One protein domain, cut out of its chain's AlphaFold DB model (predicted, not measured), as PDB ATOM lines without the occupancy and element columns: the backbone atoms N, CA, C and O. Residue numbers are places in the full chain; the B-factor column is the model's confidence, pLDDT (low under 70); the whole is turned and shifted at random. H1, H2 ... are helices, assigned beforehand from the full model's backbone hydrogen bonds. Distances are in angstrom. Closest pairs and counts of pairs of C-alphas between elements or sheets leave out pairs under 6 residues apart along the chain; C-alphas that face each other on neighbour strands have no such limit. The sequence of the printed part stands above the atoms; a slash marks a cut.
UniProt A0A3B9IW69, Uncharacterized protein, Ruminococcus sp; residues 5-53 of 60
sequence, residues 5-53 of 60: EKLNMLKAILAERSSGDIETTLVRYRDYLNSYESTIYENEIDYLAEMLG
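This is residues 5 to 53 of the 60 residues of an uncharacterized protein of Ruminococcus sp (UniProt A0A3B9IW69). One longer helix, H1, makes one side of a small rounded body, and the four helices after it, H2 to H5, follow one another in a loose ring over it, with H5 coming back to pack on H2. H5 packs on the first part of H1, H2 and H3 pack on its later part, and H4 sits farthest out on the ring. The printed part has 49 residues with five named helices in the order H1, H2, H3, H4, H5 and no named strand; the class is all helix. It is compact, with a radius of gyration of the C-alphas of 9.4 A, and spans 22 by 22 by 19 A.

H1 takes residues 5 to 18, from C-alpha 5 at (41.993, 43.731, 7.751) to C-alpha 18 at (32.826, 27.524, 14.727), 19.9 A. H2 is residues 22 to 27, 8.6 A long. H3 is residues 29 to 32, 5.2 A long. H4 is residues 35 to 40, 8.7 A long. H5 is residues 42 to 52, 15.5 A long, and ends with C-alpha 52 at (32.473, 41.470, 22.700).

H1 is the hub, touching three helices. It touches H2, about perpendicular at 89 degrees, with the closest C-alphas, those of Ala 15 and Ile 22, 5.5 A apart. With residues 14 to 18 alone it touches H3; the closest C-alphas, of Arg 17 and Tyr 32, are 6.6 A apart. With residues 6 to 10 alone it touches H5; the closest C-alphas, of Leu 7 and Glu 44, are 5.4 A apart, and the lines stand at 73 degrees, only just about perpendicular. H2 and H5 touch at a steep tilt of 66 degrees, opposite ways, with the C-alphas of Leu 26 and Ala 49 closest at 6.9 A. The packing is mostly crossed: none of the three touching pairs with a tilt is at a shallow one. H4 touches no helix but is near H1, and is close but not clearly touching H3, where the closest C-alphas, of Arg 30 and Ser 38, are 7.1 A apart. H2 and H4 are apart. In H1, H2, H4 and H5 every O i to N i+4 pair is within hydrogen-bond range; H3 is too short for such a pair.

The two C-alphas farthest apart, those of Tyr 36 and Gly 53, are 24.4 A apart. The printed part has no cut, and the four links between the helices are tight. The mean pLDDT of the printed part of this model is 92.5, and no printed residue is under 70.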
ATOM      1  N   GLU A   5      41.968  44.834   8.709       94.50
ATOM      2  CA  GLU A   5      41.993  43.731   7.751       94.50
ATOM      3  C   GLU A   5      42.249  42.414   8.483       94.50
ATOM      4  O   GLU A   5      41.500  41.446   8.306       94.50
ATOM      5  N   LYS A   6      43.224  42.410   9.399       94.88
ATOM      6  CA  LYS A   6      43.483  41.257  10.265       94.88
ATOM      7  C   LYS A   6      42.288  40.900  11.140       94.88
ATOM      8  O   LYS A   6      41.972  39.718  11.247       94.88
ATOM      9  N   LEU A   7      41.591  41.884  11.713       94.62
ATOM     10  CA  LEU A   7      40.397  41.621  12.522       94.62
ATOM     11  C   LEU A   7      39.307  40.927  11.696       94.62
ATOM     12  O   LEU A   7      38.664  39.989  12.166       94.62
ATOM     13  N   ASN A   8      39.089  41.384  10.462       95.00
ATOM     14  CA  ASN A   8      38.095  40.781   9.579       95.00
ATOM     15  C   ASN A   8      38.484  39.352   9.180       95.00
ATOM     16  O   ASN A   8      37.618  38.477   9.165       95.00
ATOM     17  N   MET A   9      39.771  39.093   8.925       95.69
ATOM     18  CA  MET A   9      40.269  37.732   8.705       95.69
ATOM     19  C   MET A   9      40.081  36.848   9.936       95.69
ATOM     20  O   MET A   9      39.558  35.747   9.802       95.69
ATOM     21  N   LEU A  10      40.433  37.332  11.131       95.00
ATOM     22  CA  LEU A  10      40.225  36.601  12.381       95.00
ATOM     23  C   LEU A  10      38.748  36.222  12.558       95.00
ATOM     24  O   LEU A  10      38.442  35.059  12.803       95.00
ATOM     25  N   LYS A  11      37.821  37.171  12.369       94.00
ATOM     26  CA  LYS A  11      36.373  36.903  12.443       94.00
ATOM     27  C   LYS A  11      35.929  35.840  11.440       94.00
ATOM     28  O   LYS A  11      35.133  34.979  11.801       94.00
ATOM     29  N   ALA A  12      36.435  35.889  10.208       94.00
ATOM     30  CA  ALA A  12      36.119  34.898   9.184       94.00
ATOM     31  C   ALA A  12      36.637  33.501   9.563       94.00
ATOM     32  O   ALA A  12      35.875  32.541   9.496       94.00
ATOM     33  N   ILE A  13      37.888  33.404  10.030       93.62
ATOM     34  CA  ILE A  13      38.498  32.145  10.480       93.62
ATOM     35  C   ILE A  13      37.701  31.548  11.642       93.62
ATOM     36  O   ILE A  13      37.360  30.367  11.610       93.62
ATOM     37  N   LEU A  14      37.386  32.361  12.657       93.38
ATOM     38  CA  LEU A  14      36.611  31.915  13.811       93.38
ATOM     39  C   LEU A  14      35.220  31.445  13.373       93.38
ATOM     40  O   LEU A  14      34.846  30.331  13.711       93.38
ATOM     41  N   ALA A  15      34.500  32.226  12.560       93.06
ATOM     42  CA  ALA A  15      33.163  31.873  12.081       93.06
ATOM     43  C   ALA A  15      33.137  30.588  11.236       93.06
ATOM     44  O   ALA A  15      32.231  29.768  11.395       93.06
ATOM     45  N   GLU A  16      34.117  30.397  10.349       93.69
ATOM     46  CA  GLU A  16      34.233  29.194   9.518       93.69
ATOM     47  C   GLU A  16      34.455  27.947  10.382       93.69
ATOM     48  O   GLU A  16      33.808  26.920  10.178       93.69
ATOM     49  N   ARG A  17      35.332  28.048  11.386       90.38
ATOM     50  CA  ARG A  17      35.702  26.920  12.257       90.38
ATOM     51  C   ARG A  17      34.688  26.650  13.365       90.38
ATOM     52  O   ARG A  17      34.678  25.552  13.918       90.38
ATOM     53  N   SER A  18      33.820  27.611  13.659       86.31
ATOM     54  CA  SER A  18      32.826  27.524  14.727       86.31
ATOM     55  C   SER A  18      31.390  27.318  14.268       86.31
ATOM     56  O   SER A  18      30.477  27.320  15.091       86.31
ATOM     57  N   SER A  19      31.155  27.163  12.961       86.94
ATOM     58  CA  SER A  19      29.797  27.178  12.395       86.94
ATOM     59  C   SER A  19      29.010  28.455  12.750       86.94
ATOM     60  O   SER A  19      27.784  28.423  12.859       86.94
ATOM     61  N   GLY A  20      29.710  29.584  12.912       84.62
ATOM     62  CA  GLY A  20      29.134  30.911  13.145       84.62
ATOM     63  C   GLY A  20      29.091  31.388  14.600       84.62
ATOM     64  O   GLY A  20      28.763  32.552  14.823       84.62
ATOM     65  N   ASP A  21      29.455  30.560  15.583       89.81
ATOM     66  CA  ASP A  21      29.555  30.985  16.986       89.81
ATOM     67  C   ASP A  21      30.935  31.597  17.276       89.81
ATOM     68  O   ASP A  21      31.894  30.900  17.607       89.81
ATOM     69  N   ILE A  22      31.078  32.906  17.066       90.94
ATOM     70  CA  ILE A  22      32.360  33.602  17.258       90.94
ATOM     71  C   ILE A  22      32.683  33.779  18.746       90.94
ATOM     72  O   ILE A  22      33.848  33.664  19.109       90.94
ATOM     73  N   GLU A  23      31.692  34.031  19.605       90.88
ATOM     74  CA  GLU A  23      31.907  34.333  21.028       90.88
ATOM     75  C   GLU A  23      32.486  33.129  21.774       90.88
ATOM     76  O   GLU A  23      33.570  33.229  22.350       90.88
ATOM     77  N   THR A  24      31.831  31.966  21.687       89.56
ATOM     78  CA  THR A  24      32.310  30.733  22.336       89.56
ATOM     79  C   THR A  24      33.693  30.333  21.820       89.56
ATOM     80  O   THR A  24      34.555  29.869  22.566       89.56
ATOM     81  N   THR A  25      33.921  30.546  20.528       91.75
ATOM     82  CA  THR A  25      35.170  30.186  19.850       91.75
ATOM     83  C   THR A  25      36.299  31.124  20.224       91.75
ATOM     84  O   THR A  25      37.426  30.676  20.385       91.75
ATOM     85  N   LEU A  26      36.012  32.411  20.404       93.81
ATOM     86  CA  LEU A  26      36.991  33.395  20.843       93.81
ATOM     87  C   LEU A  26      37.439  33.141  22.282       93.81
ATOM     88  O   LEU A  26      38.636  33.200  22.557       93.81
ATOM     89  N   VAL A  27      36.506  32.783  23.173       93.19
ATOM     90  CA  VAL A  27      36.823  32.375  24.554       93.19
ATOM     91  C   VAL A  27      37.849  31.239  24.554       93.19
ATOM     92  O   VAL A  27      38.796  31.266  25.334       93.19
ATOM     93  N   ARG A  28      37.709  30.283  23.630       91.19
ATOM     94  CA  ARG A  28      38.606  29.130  23.470       91.19
ATOM     95  C   ARG A  28      39.448  29.200  22.206       91.19
ATOM     96  O   ARG A  28      39.687  28.174  21.576       91.19
ATOM     97  N   TYR A  29      39.922  30.385  21.811       91.38
ATOM     98  CA  TYR A  29      40.528  30.559  20.481       91.38
ATOM     99  C   TYR A  29      41.688  29.592  20.211       91.38
ATOM    100  O   TYR A  29      41.924  29.248  19.060       91.38
ATOM    101  N   ARG A  30      42.396  29.120  21.245       88.81
ATOM    102  CA  ARG A  30      43.504  28.157  21.119       88.81
ATOM    103  C   ARG A  30      43.071  26.759  20.669       88.81
ATOM    104  O   ARG A  30      43.902  26.034  20.132       88.81
ATOM    105  N   ASP A  31      41.800  26.404  20.836       90.81
ATOM    106  CA  ASP A  31      41.235  25.158  20.304       90.81
ATOM    107  C   ASP A  31      40.942  25.273  18.799       90.81
ATOM    108  O   ASP A  31      40.876  24.269  18.088       90.81
ATOM    109  N   TYR A  32      40.789  26.504  18.301       90.62
ATOM    110  CA  TYR A  32      40.368  26.795  16.930       90.62
ATOM    111  C   TYR A  32      41.465  27.407  16.067       90.62
ATOM    112  O   TYR A  32      41.403  27.286  14.845       90.62
ATOM    113  N   LEU A  33      42.460  28.055  16.666       92.06
ATOM    114  CA  LEU A  33      43.599  28.677  16.006       92.06
ATOM    115  C   LEU A  33      44.862  27.882  16.308       92.06
ATOM    116  O   LEU A  33      45.125  27.497  17.445       92.06
ATOM    117  N   ASN A  34      45.696  27.686  15.290       92.12
ATOM    118  CA  ASN A  34      47.028  27.143  15.524       92.12
ATOM    119  C   ASN A  34      47.947  28.201  16.169       92.12
ATOM    120  O   ASN A  34      47.611  29.387  16.257       92.12
ATOM    121  N   SER A  35      49.135  27.787  16.615       90.56
ATOM    122  CA  SER A  35      50.073  28.690  17.296       90.56
ATOM    123  C   SER A  35      50.503  29.879  16.430       90.56
ATOM    124  O   SER A  35      50.662  30.976  16.950       90.56
ATOM    125  N   TYR A  36      50.654  29.691  15.114       93.44
ATOM    126  CA  TYR A  36      51.042  30.764  14.197       93.44
ATOM    127  C   TYR A  36      49.924  31.799  14.025       93.44
ATOM    128  O   TYR A  36      50.177  32.996  14.132       93.44
ATOM    129  N   GLU A  37      48.686  31.347  13.823       93.75
ATOM    130  CA  GLU A  37      47.502  32.214  13.755       93.75
ATOM    131  C   GLU A  37      47.304  32.981  15.063       93.75
ATOM    132  O   GLU A  37      47.108  34.193  15.039       93.75
ATOM    133  N   SER A  38      47.443  32.293  16.199       92.00
ATOM    134  CA  SER A  38      47.346  32.901  17.531       92.00
ATOM    135  C   SER A  38      48.352  34.039  17.714       92.00
ATOM    136  O   SER A  38      47.997  35.092  18.225       92.00
ATOM    137  N   THR A  39      49.597  33.864  17.254       92.94
ATOM    138  CA  THR A  39      50.619  34.920  17.303       92.94
ATOM    139  C   THR A  39      50.353  36.044  16.301       92.94
ATOM    140  O   THR A  39      50.576  37.211  16.610       92.94
ATOM    141  N   ILE A  40      49.882  35.732  15.090       94.81
ATOM    142  CA  ILE A  40      49.598  36.753  14.067       94.81
ATOM    143  C   ILE A  40      48.476  37.696  14.482       94.81
ATOM    144  O   ILE A  40      48.549  38.885  14.142       94.81
ATOM    145  N   TYR A  41      47.461  37.138  15.143       94.19
ATOM    146  CA  TYR A  41      46.220  37.808  15.508       94.19
ATOM    147  C   TYR A  41      46.134  38.145  16.999       94.19
ATOM    148  O   TYR A  41      45.059  38.508  17.448       94.19
ATOM    149  N   GLU A  42      47.218  38.038  17.772       93.12
ATOM    150  CA  GLU A  42      47.212  38.247  19.232       93.12
ATOM    151  C   GLU A  42      46.509  39.557  19.633       93.12
ATOM    152  O   GLU A  42      45.562  39.547  20.415       93.12
ATOM    153  N   ASN A  43      46.880  40.673  18.997       93.88
ATOM    154  CA  ASN A  43      46.250  41.971  19.265       93.88
ATOM    155  C   ASN A  43      44.776  42.014  18.835       93.88
ATOM    156  O   ASN A  43      43.961  42.675  19.476       93.88
ATOM    157  N   GLU A  44      44.428  41.370  17.721       95.38
ATOM    158  CA  GLU A  44      43.057  41.323  17.213       95.38
ATOM    159  C   GLU A  44      42.158  40.414  18.058       95.38
ATOM    160  O   GLU A  44      40.971  40.705  18.184       95.38
ATOM    161  N   ILE A  45      42.711  39.350  18.643       94.12
ATOM    162  CA  ILE A  45      42.040  38.445  19.582       94.12
ATOM    163  C   ILE A  45      41.683  39.212  20.852       94.12
ATOM    164  O   ILE A  45      40.508  39.245  21.212       94.12
ATOM    165  N   ASP A  46      42.658  39.887  21.467       93.00
ATOM    166  CA  ASP A  46      42.434  40.687  22.676       93.00
ATOM    167  C   ASP A  46      41.424  41.811  22.409       93.00
ATOM    168  O   ASP A  46      40.450  41.978  23.142       93.00
ATOM    169  N   TYR A  47      41.583  42.526  21.291       93.88
ATOM    170  CA  TYR A  47      40.659  43.589  20.900       93.88
ATOM    171  C   TYR A  47      39.235  43.077  20.644       93.88
ATOM    172  O   TYR A  47      38.257  43.723  21.026       93.88
ATOM    173  N   LEU A  48      39.091  41.930  19.974       94.06
ATOM    174  CA  LEU A  48      37.780  41.340  19.720       94.06
ATOM    175  C   LEU A  48      37.134  40.853  21.021       94.06
ATOM    176  O   LEU A  48      35.920  40.996  21.171       94.06
ATOM    177  N   ALA A  49      37.927  40.326  21.956       94.19
ATOM    178  CA  ALA A  49      37.450  39.873  23.256       94.19
ATOM    179  C   ALA A  49      36.936  41.052  24.092       94.19
ATOM    180  O   ALA A  49      35.809  41.006  24.586       94.19
ATOM    181  N   GLU A  50      37.689  42.157  24.143       94.25
ATOM    182  CA  GLU A  50      37.255  43.406  24.779       94.25
ATOM    183  C   GLU A  50      35.991  43.984  24.125       94.25
ATOM    184  O   GLU A  50      35.063  44.393  24.822       94.25
ATOM    185  N   MET A  51      35.923  43.992  22.787       93.12
ATOM    186  CA  MET A  51      34.762  44.492  22.040       93.12
ATOM    187  C   MET A  51      33.489  43.694  22.341       93.12
ATOM    188  O   MET A  51      32.413  44.284  22.444       93.12
ATOM    189  N   LEU A  52      33.599  42.366  22.430       92.81
ATOM    190  CA  LEU A  52      32.473  41.470  22.700       92.81
ATOM    191  C   LEU A  52      32.200  41.298  24.204       92.81
ATOM    192  O   LEU A  52      31.174  40.737  24.572       92.81
ATOM    193  N   GLY A  53      33.083  41.800  25.072       93.38
ATOM    194  CA  GLY A  53      32.963  41.662  26.521       93.38
ATOM    195  C   GLY A  53      33.120  40.219  27.003       93.38
ATOM    196  O   GLY A  53      32.488  39.840  27.989       93.38
TER     197      GLY A  53